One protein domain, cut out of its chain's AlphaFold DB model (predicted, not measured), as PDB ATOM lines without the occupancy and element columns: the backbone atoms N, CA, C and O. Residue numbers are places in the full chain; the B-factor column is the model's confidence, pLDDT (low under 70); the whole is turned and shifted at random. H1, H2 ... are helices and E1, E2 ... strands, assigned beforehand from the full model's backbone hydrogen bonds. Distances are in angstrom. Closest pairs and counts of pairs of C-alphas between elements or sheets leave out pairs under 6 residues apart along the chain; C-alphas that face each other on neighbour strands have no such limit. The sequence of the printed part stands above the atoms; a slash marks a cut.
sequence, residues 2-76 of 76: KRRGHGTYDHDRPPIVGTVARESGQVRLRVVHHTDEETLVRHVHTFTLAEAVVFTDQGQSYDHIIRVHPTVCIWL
ATOM      1  N   LYS A   2     166.893 124.582 139.610       44.44
ATOM      2  CA  LYS A   2     166.079 123.579 140.339       44.44
ATOM      3  C   LYS A   2     164.745 124.005 141.005       44.44
ATOM      4  O   LYS A   2     164.606 123.907 142.221       44.44
ATOM      5  N   ARG A   3     163.711 124.312 140.215       44.59
ATOM      6  CA  ARG A   3     162.303 124.085 140.617       44.59
ATOM      7  C   ARG A   3     161.607 123.285 139.514       44.59
ATOM      8  O   ARG A   3     161.867 123.528 138.341       44.59
ATOM      9  N   ARG A   4     160.785 122.297 139.888       47.94
ATOM     10  CA  ARG A   4     159.972 121.495 138.959       47.94
ATOM     11  C   ARG A   4     158.848 122.404 138.455       47.94
ATOM     12  O   ARG A   4     157.825 122.538 139.116       47.94
ATOM     13  N   GLY A   5     159.114 123.137 137.379       47.94
ATOM     14  CA  GLY A   5     158.168 124.077 136.794       47.94
ATOM     15  C   GLY A   5     157.054 123.313 136.100       47.94
ATOM     16  O   GLY A   5     157.304 122.592 135.142       47.94
ATOM     17  N   HIS A   6     155.821 123.491 136.566       51.53
ATOM     18  CA  HIS A   6     154.609 123.066 135.864       51.53
ATOM     19  C   HIS A   6     154.304 123.990 134.655       51.53
ATOM     20  O   HIS A   6     153.166 124.069 134.215       51.53
ATOM     21  N   GLY A   7     155.307 124.734 134.157       46.81
ATOM     22  CA  GLY A   7     155.172 125.702 133.068       46.81
ATOM     23  C   GLY A   7     154.162 126.810 133.375       46.81
ATOM     24  O   GLY A   7     153.110 126.881 132.749       46.81
ATOM     25  N   THR A   8     154.462 127.687 134.333       50.66
ATOM     26  CA  THR A   8     153.691 128.924 134.556       50.66
ATOM     27  C   THR A   8     154.435 130.128 133.982       50.66
ATOM     28  O   THR A   8     155.624 130.305 134.248       50.66
ATOM     29  N   TYR A   9     153.695 130.942 133.220       48.84
ATOM     30  CA  TYR A   9     154.112 132.109 132.426       48.84
ATOM     31  C   TYR A   9     155.121 133.067 133.096       48.84
ATOM     32  O   TYR A   9     155.949 133.654 132.408       48.84
ATOM     33  N   ASP A  10     155.105 133.198 134.424       53.12
ATOM     34  CA  ASP A  10     155.840 134.257 135.126       53.12
ATOM     35  C   ASP A  10     157.351 134.011 135.322       53.12
ATOM     36  O   ASP A  10     158.081 134.959 135.620       53.12
ATOM     37  N   HIS A  11     157.865 132.783 135.143       50.53
ATOM     38  CA  HIS A  11     159.284 132.469 135.419       50.53
ATOM     39  C   HIS A  11     159.980 131.508 134.432       50.53
ATOM     40  O   HIS A  11     161.145 131.168 134.650       50.53
ATOM     41  N   ASP A  12     159.317 131.095 133.350       55.34
ATOM     42  CA  ASP A  12     159.829 130.108 132.384       55.34
ATOM     43  C   ASP A  12     159.660 130.570 130.925       55.34
ATOM     44  O   ASP A  12     159.036 131.594 130.642       55.34
ATOM     45  N   ARG A  13     160.229 129.814 129.969       58.81
ATOM     46  CA  ARG A  13     159.898 130.000 128.544       58.81
ATOM     47  C   ARG A  13     158.375 129.862 128.387       58.81
ATOM     48  O   ARG A  13     157.824 128.912 128.945       58.81
ATOM     49  N   PRO A  14     157.702 130.754 127.635       72.12
ATOM     50  CA  PRO A  14     156.258 130.680 127.472       72.12
ATOM     51  C   PRO A  14     155.882 129.302 126.909       72.12
ATOM     52  O   PRO A  14     156.512 128.860 125.941       72.12
ATOM     53  N   PRO A  15     154.915 128.600 127.521       82.75
ATOM     54  CA  PRO A  15     154.590 127.253 127.099       82.75
ATOM     55  C   PRO A  15     154.037 127.257 125.670       82.75
ATOM     56  O   PRO A  15     153.249 128.124 125.281       82.75
ATOM     57  N   ILE A  16     154.469 126.277 124.877       85.19
ATOM     58  CA  ILE A  16     154.024 126.081 123.498       85.19
ATOM     59  C   ILE A  16     153.378 124.706 123.407       85.19
ATOM     60  O   ILE A  16     153.999 123.705 123.757       85.19
ATOM     61  N   VAL A  17     152.155 124.659 122.883       89.56
ATOM     62  CA  VAL A  17     151.495 123.413 122.482       89.56
ATOM     63  C   VAL A  17     151.559 123.274 120.964       89.56
ATOM     64  O   VAL A  17     151.328 124.242 120.228       89.56
ATOM     65  N   GLY A  18     151.898 122.072 120.501       90.25
ATOM     66  CA  GLY A  18     152.124 121.786 119.092       90.25
ATOM     67  C   GLY A  18     151.425 120.521 118.617       90.25
ATOM     68  O   GLY A  18     151.366 119.532 119.337       90.25
ATOM     69  N   THR A  19     150.942 120.547 117.377       92.50
ATOM     70  CA  THR A  19     150.507 119.356 116.638       92.50
ATOM     71  C   THR A  19     151.226 119.297 115.297       92.50
ATOM     72  O   THR A  19     151.416 120.318 114.628       92.50
ATOM     73  N   VAL A  20     151.641 118.091 114.914       92.06
ATOM     74  CA  VAL A  20     152.271 117.808 113.622       92.06
ATOM     75  C   VAL A  20     151.449 116.733 112.927       92.06
ATOM     76  O   VAL A  20     151.301 115.625 113.443       92.06
ATOM     77  N   ALA A  21     150.895 117.061 111.764       91.88
ATOM     78  CA  ALA A  21     150.175 116.098 110.946       91.88
ATOM     79  C   ALA A  21     151.174 115.141 110.286       91.88
ATOM     80  O   ALA A  21     152.055 115.568 109.541       91.88
ATOM     81  N   ARG A  22     151.029 113.839 110.546       89.12
ATOM     82  CA  ARG A  22     151.992 112.819 110.106       89.12
ATOM     83  C   ARG A  22     152.118 112.708 108.585       89.12
ATOM     84  O   ARG A  22     153.217 112.514 108.088       89.12
ATOM     85  N   GLU A  23     151.004 112.802 107.864       90.06
ATOM     86  CA  GLU A  23     150.979 112.599 106.409       90.06
ATOM     87  C   GLU A  23     151.352 113.863 105.636       90.06
ATOM     88  O   GLU A  23     152.146 113.815 104.703       90.06
ATOM     89  N   SER A  24     150.792 115.007 106.033       91.56
ATOM     90  CA  SER A  24     150.993 116.273 105.324       91.56
ATOM     91  C   SER A  24     152.196 117.072 105.823       91.56
ATOM     92  O   SER A  24     152.568 118.058 105.192       91.56
ATOM     93  N   GLY A  25     152.769 116.710 106.975       91.31
ATOM     94  CA  GLY A  25     153.833 117.472 107.628       91.31
ATOM     95  C   GLY A  25     153.389 118.843 108.148       91.31
ATOM     96  O   GLY A  25     154.230 119.634 108.566       91.31
ATOM     97  N   GLN A  26     152.089 119.160 108.121       94.12
ATOM     98  CA  GLN A  26     151.593 120.447 108.602       94.12
ATOM     99  C   GLN A  26     151.852 120.593 110.099       94.12
ATOM    100  O   GLN A  26     151.505 119.716 110.891       94.12
ATOM    101  N   VAL A  27     152.423 121.734 110.478       93.94
ATOM    102  CA  VAL A  27     152.768 122.051 111.861       93.94
ATOM    103  C   VAL A  27     151.884 123.186 112.355       93.94
ATOM    104  O   VAL A  27     151.774 124.233 111.715       93.94
ATOM    105  N   ARG A  28     151.287 122.999 113.530       93.75
ATOM    106  CA  ARG A  28     150.546 124.039 114.242       93.75
ATOM    107  C   ARG A  28     151.160 124.229 115.617       93.75
ATOM    108  O   ARG A  28     151.108 123.320 116.433       93.75
ATOM    109  N   LEU A  29     151.701 125.418 115.873       92.38
ATOM    110  CA  LEU A  29     152.262 125.813 117.167       92.38
ATOM    111  C   LEU A  29     151.433 126.950 117.754       92.38
ATOM    112  O   LEU A  29     151.033 127.868 117.033       92.38
ATOM    113  N   ARG A  30     151.169 126.898 119.058       90.12
ATOM    114  CA  ARG A  30     150.460 127.962 119.775       90.12
ATOM    115  C   ARG A  30     151.154 128.241 121.094       90.12
ATOM    116  O   ARG A  30     151.345 127.327 121.891       90.12
ATOM    117  N   VAL A  31     151.472 129.510 121.323       89.56
ATOM    118  CA  VAL A  31     151.838 129.995 122.652       89.56
ATOM    119  C   VAL A  31     150.575 130.001 123.508       89.56
ATOM    120  O   VAL A  31     149.530 130.491 123.072       89.56
ATOM    121  N   VAL A  32     150.666 129.422 124.697       85.50
ATOM    122  CA  VAL A  32     149.582 129.349 125.679       85.50
ATOM    123  C   VAL A  32     150.066 129.926 127.004       85.50
ATOM    124  O   VAL A  32     151.265 130.083 127.219       85.50
ATOM    125  N   HIS A  33     149.136 130.280 127.889       82.88
ATOM    126  CA  HIS A  33     149.500 130.744 129.230       82.88
ATOM    127  C   HIS A  33     149.964 129.581 130.123       82.88
ATOM    128  O   HIS A  33     150.898 129.758 130.905       82.88
ATOM    129  N   HIS A  34     149.368 128.392 129.945       82.25
ATOM    130  CA  HIS A  34     149.647 127.162 130.694       82.25
ATOM    131  C   HIS A  34     149.524 125.926 129.781       82.25
ATOM    132  O   HIS A  34     148.790 125.961 128.796       82.25
ATOM    133  N   THR A  35     150.236 124.838 130.095       79.81
ATOM    134  CA  THR A  35     150.087 123.503 129.466       79.81
ATOM    135  C   THR A  35     149.470 122.519 130.457       79.81
ATOM    136  O   THR A  35     150.065 121.495 130.796       79.81
ATOM    137  N   ASP A  36     148.305 122.881 130.980       84.25
ATOM    138  CA  ASP A  36     147.493 122.015 131.830       84.25
ATOM    139  C   ASP A  36     146.628 121.050 131.001       84.25
ATOM    140  O   ASP A  36     146.561 121.125 129.770       84.25
ATOM    141  N   GLU A  37     145.981 120.119 131.700       87.12
ATOM    142  CA  GLU A  37     145.065 119.128 131.133       87.12
ATOM    143  C   GLU A  37     144.005 119.776 130.230       87.12
ATOM    144  O   GLU A  37     143.874 119.399 129.064       87.12
ATOM    145  N   GLU A  38     143.291 120.793 130.727       89.56
ATOM    146  CA  GLU A  38     142.217 121.458 129.982       89.56
ATOM    147  C   GLU A  38     142.734 122.049 128.664       89.56
ATOM    148  O   GLU A  38     142.122 121.867 127.602       89.56
ATOM    149  N   THR A  39     143.892 122.713 128.705       89.38
ATOM    150  CA  THR A  39     144.505 123.310 127.519       89.38
ATOM    151  C   THR A  39     144.874 122.250 126.484       89.38
ATOM    152  O   THR A  39     144.617 122.447 125.288       89.38
ATOM    153  N   LEU A  40     145.453 121.125 126.913       89.12
ATOM    154  CA  LEU A  40     145.870 120.048 126.009       89.12
ATOM    155  C   LEU A  40     144.671 119.299 125.422       89.12
ATOM    156  O   LEU A  40     144.612 119.129 124.200       89.12
ATOM    157  N   VAL A  41     143.687 118.938 126.249       90.75
ATOM    158  CA  VAL A  41     142.428 118.310 125.816       90.75
ATOM    159  C   VAL A  41     141.752 119.198 124.775       90.75
ATOM    160  O   VAL A  41     141.496 118.764 123.646       90.75
ATOM    161  N   ARG A  42     141.546 120.482 125.086       91.69
ATOM    162  CA  ARG A  42     140.922 121.421 124.150       91.69
ATOM    163  C   ARG A  42     141.716 121.549 122.852       91.69
ATOM    164  O   ARG A  42     141.109 121.574 121.781       91.69
ATOM    165  N   HIS A  43     143.046 121.633 122.918       92.69
ATOM    166  CA  HIS A  43     143.888 121.715 121.724       92.69
ATOM    167  C   HIS A  43     143.713 120.484 120.832       92.69
ATOM    168  O   HIS A  43     143.404 120.627 119.648       92.69
ATOM    169  N   VAL A  44     143.877 119.287 121.397       91.00
ATOM    170  CA  VAL A  44     143.800 118.031 120.649       91.00
ATOM    171  C   VAL A  44     142.422 117.872 120.017       91.00
ATOM    172  O   VAL A  44     142.327 117.692 118.808       91.00
ATOM    173  N   HIS A  45     141.350 118.053 120.784       92.06
ATOM    174  CA  HIS A  45     139.991 117.885 120.268       92.06
ATOM    175  C   HIS A  45     139.585 118.925 119.217       92.06
ATOM    176  O   HIS A  45     138.733 118.629 118.382       92.06
ATOM    177  N   THR A  46     140.192 120.116 119.231       93.50
ATOM    178  CA  THR A  46     139.913 121.167 118.241       93.50
ATOM    179  C   THR A  46     140.656 120.938 116.923       93.50
ATOM    180  O   THR A  46     140.140 121.296 115.866       93.50
ATOM    181  N   PHE A  47     141.880 120.398 116.964       91.81
ATOM    182  CA  PHE A  47     142.768 120.351 115.792       91.81
ATOM    183  C   PHE A  47     143.033 118.951 115.242       91.81
ATOM    184  O   PHE A  47     143.733 118.830 114.237       91.81
ATOM    185  N   THR A  48     142.471 117.908 115.850       89.94
ATOM    186  CA  THR A  48     142.516 116.546 115.311       89.94
ATOM    187  C   THR A  48     141.113 116.023 115.032       89.94
ATOM    188  O   THR A  48     140.150 116.331 115.741       89.94
ATOM    189  N   LEU A  49     140.999 115.213 113.976       90.94
ATOM    190  CA  LEU A  49     139.762 114.506 113.651       90.94
ATOM    191  C   LEU A  49     139.368 113.557 114.788       90.94
ATOM    192  O   LEU A  49     140.202 113.177 115.615       90.94
ATOM    193  N   ALA A  50     138.091 113.179 114.843       89.88
ATOM    194  CA  ALA A  50     137.572 112.322 115.906       89.88
ATOM    195  C   ALA A  50     138.290 110.964 115.958       89.88
ATOM    196  O   ALA A  50     138.596 110.464 117.040       89.88
ATOM    197  N   GLU A  51     138.602 110.437 114.781       89.56
ATOM    198  CA  GLU A  51     139.275 109.172 114.504       89.56
ATOM    199  C   GLU A  51     140.810 109.268 114.473       89.56
ATOM    200  O   GLU A  51     141.489 108.266 114.256       89.56
ATOM    201  N   ALA A  52     141.380 110.461 114.674       88.81
ATOM    202  CA  ALA A  52     142.825 110.636 114.633       88.81
ATOM    203  C   ALA A  52     143.510 109.928 115.813       88.81
ATOM    204  O   ALA A  52     143.114 110.088 116.970       88.81
ATOM    205  N   VAL A  53     144.597 109.214 115.513       90.62
ATOM    206  CA  VAL A  53     145.528 108.686 116.517       90.62
ATOM    207  C   VAL A  53     146.550 109.767 116.847       90.62
ATOM    208  O   VAL A  53     147.247 110.264 115.957       90.62
ATOM    209  N   VAL A  54     146.638 110.141 118.120       89.31
ATOM    210  CA  VAL A  54     147.503 111.231 118.585       89.31
ATOM    211  C   VAL A  54     148.692 110.645 119.327       89.31
ATOM    212  O   VAL A  54     148.545 110.069 120.391       89.31
ATOM    213  N   PHE A  55     149.887 110.803 118.779       87.62
ATOM    214  CA  PHE A  55     151.103 110.357 119.449       87.62
ATOM    215  C   PHE A  55     151.544 111.422 120.452       87.62
ATOM    216  O   PHE A  55     151.897 112.533 120.052       87.62
ATOM    217  N   THR A  56     151.504 111.090 121.739       86.06
ATOM    218  CA  THR A  56     151.889 111.992 122.832       86.06
ATOM    219  C   THR A  56     153.149 111.486 123.527       86.06
ATOM    220  O   THR A  56     153.531 110.316 123.405       86.06
ATOM    221  N   ASP A  57     153.808 112.377 124.266       78.12
ATOM    222  CA  ASP A  57     154.841 111.971 125.217       78.12
ATOM    223  C   ASP A  57     154.215 111.282 126.455       78.12
ATOM    224  O   ASP A  57     152.993 111.157 126.566       78.12
ATOM    225  N   GLN A  58     155.055 110.780 127.370       74.56
ATOM    226  CA  GLN A  58     154.641 110.091 128.610       74.56
ATOM    227  C   GLN A  58     154.063 111.027 129.694       74.56
ATOM    228  O   GLN A  58     153.984 110.642 130.862       74.56
ATOM    229  N   GLY A  59     153.698 112.266 129.362       76.75
ATOM    230  CA  GLY A  59     153.118 113.213 130.310       76.75
ATOM    231  C   GLY A  59     151.711 112.818 130.774       76.75
ATOM    232  O   GLY A  59     150.848 112.493 129.968       76.75
ATOM    233  N   GLN A  60     151.447 112.940 132.078       81.00
ATOM    234  CA  GLN A  60     150.130 112.648 132.677       81.00
ATOM    235  C   GLN A  60     149.025 113.611 132.222       81.00
ATOM    236  O   GLN A  60     147.851 113.268 132.231       81.00
ATOM    237  N   SER A  61     149.380 114.817 131.770       80.50
ATOM    238  CA  SER A  61     148.402 115.802 131.293       80.50
ATOM    239  C   SER A  61     147.630 115.345 130.041       80.50
ATOM    240  O   SER A  61     146.657 115.994 129.663       80.50
ATOM    241  N   TYR A  62     148.055 114.253 129.391       82.56
ATOM    242  CA  TYR A  62     147.382 113.650 128.237       82.56
ATOM    243  C   TYR A  62     146.377 112.545 128.618       82.56
ATOM    244  O   TYR A  62     145.582 112.169 127.761       82.56
ATOM    245  N   ASP A  63     146.345 112.076 129.874       84.38
ATOM    246  CA  ASP A  63     145.519 110.933 130.325       84.38
ATOM    247  C   ASP A  63     144.001 111.150 130.148       84.38
ATOM    248  O   ASP A  63     143.211 110.209 130.163       84.38
ATOM    249  N   HIS A  64     143.585 112.403 129.964       87.12
ATOM    250  CA  HIS A  64     142.187 112.827 129.879       87.12
ATOM    251  C   HIS A  64     141.701 113.007 128.433       87.12
ATOM    252  O   HIS A  64     140.561 113.408 128.184       87.12
ATOM    253  N   ILE A  65     142.562 112.726 127.455       87.06
ATOM    254  CA  ILE A  65     142.229 112.830 126.040       87.06
ATOM    255  C   ILE A  65     141.428 111.604 125.613       87.06
ATOM    256  O   ILE A  65     141.876 110.471 125.714       87.06
ATOM    257  N   ILE A  66     140.250 111.836 125.034       88.25
ATOM    258  CA  ILE A  66     139.366 110.748 124.576       88.25
ATOM    259  C   ILE A  66     139.884 110.111 123.264       88.25
ATOM    260  O   ILE A  66     139.444 109.034 122.865       88.25
ATOM    261  N   ARG A  67     140.806 110.774 122.548       84.75
ATOM    262  CA  ARG A  67     141.444 110.223 121.337       84.75
ATOM    263  C   ARG A  67     142.297 109.008 121.689       84.75
ATOM    264  O   ARG A  67     142.888 108.954 122.755       84.75
ATOM    265  N   VAL A  68     142.453 108.081 120.746       87.19
ATOM    266  CA  VAL A  68     143.461 107.024 120.885       87.19
ATOM    267  C   VAL A  68     144.837 107.690 120.929       87.19
ATOM    268  O   VAL A  68     145.255 108.289 119.933       87.19
ATOM    269  N   HIS A  69     145.516 107.608 122.074       85.38
ATOM    270  CA  HIS A  69     146.805 108.260 122.276       85.38
ATOM    271  C   HIS A  69     147.900 107.273 122.722       85.38
ATOM    272  O   HIS A  69     148.183 107.109 123.905       85.38
ATOM    273  N   PRO A  70     148.532 106.544 121.786       82.44
ATOM    274  CA  PRO A  70     149.666 105.708 122.134       82.44
ATOM    275  C   PRO A  70     150.835 106.594 122.559       82.44
ATOM    276  O   PRO A  70     151.217 107.548 121.875       82.44
ATOM    277  N   THR A  71     151.427 106.239 123.687       75.69
ATOM    278  CA  THR A  71     152.594 106.934 124.197       75.69
ATOM    279  C   THR A  71     153.846 106.511 123.438       75.69
ATOM    280  O   THR A  71     154.122 105.318 123.295       75.69
ATOM    281  N   VAL A  72     154.630 107.477 122.960       65.75
ATOM    282  CA  VAL A  72     155.876 107.181 122.241       65.75
ATOM    283  C   VAL A  72     157.058 107.185 123.209       65.75
ATOM    284  O   VAL A  72     157.394 108.215 123.791       65.75
ATOM    285  N   CYS A  73     157.732 106.040 123.351       55.16
ATOM    286  CA  CYS A  73     159.075 105.980 123.929       55.16
ATOM    287  C   CYS A  73     160.088 106.393 122.858       55.16
ATOM    288  O   CYS A  73     160.309 105.641 121.906       55.16
ATOM    289  N   ILE A  74     160.724 107.556 123.005       46.25
ATOM    290  CA  ILE A  74     161.928 107.854 122.229       46.25
ATOM    291  C   ILE A  74     163.097 107.128 122.909       46.25
ATOM    292  O   ILE A  74     163.515 107.488 124.006       46.25
ATOM    293  N   TRP A  75     163.574 106.039 122.309       36.50
ATOM    294  CA  TRP A  75     164.900 105.519 122.636       36.50
ATOM    295  C   TRP A  75     165.892 106.364 121.831       36.50
ATOM    296  O   TRP A  75     165.890 106.291 120.602       36.50
ATOM    297  N   LEU A  76     166.636 107.235 122.517       41.34
ATOM    298  CA  LEU A  76     167.811 107.931 121.978       41.34
ATOM    299  C   LEU A  76     169.044 107.032 122.091       41.34
ATOM    300  O   LEU A  76     169.168 106.361 123.143       41.34
TER     301      LEU A  76
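Overview. This is residues 2 to 76 of the 76 residues of the protein "DDE_Tnp_IS1595 domain-containing protein" of Blastocatellia bacterium (UniProt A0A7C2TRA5). This domain has little regular structure: a small hairpin of strands E1 and E2 with one helix, H1, packed nearer to E1 than to E2, between long stretches with no named element. The 75 printed residues hold E1, E2 and H1 in that order, antiparallel strands and a helix, a mixed class with 21 residues in named elements. It is only just compact, close to loose, with a radius of gyration of the C-alphas of 13.1 A and spans of 37 by 27 by 24 A.

Arrangement. E1, residues 16 to 20, and E2, residues 27 to 31, form an antiparallel hairpin at 169 degrees, with N 17 and O 30 within hydrogen-bond range at 3.0 A. The closest C-alphas of E1 and H1, residues 37 to 47, are those of Val 17 and Leu 40, 7.4 A apart. In H1 every O i to N i+4 pair is within hydrogen-bond range.

Along the chain. E1 begins at C-alpha 16 (154.024, 126.081, 123.498) and spans 13.0 A; E2 spans 13.4 A. H1 spans 15.6 A, ending at C-alpha 47 (142.768, 120.351, 115.792).

Size, cuts and confidence. The C-alphas of Lys 2 and Glu 51, the two farthest apart, are 39.9 A apart. The printed part has no cut, and neither link is long. Residues 2 to 13 and 72 to 76 have pLDDT under 70.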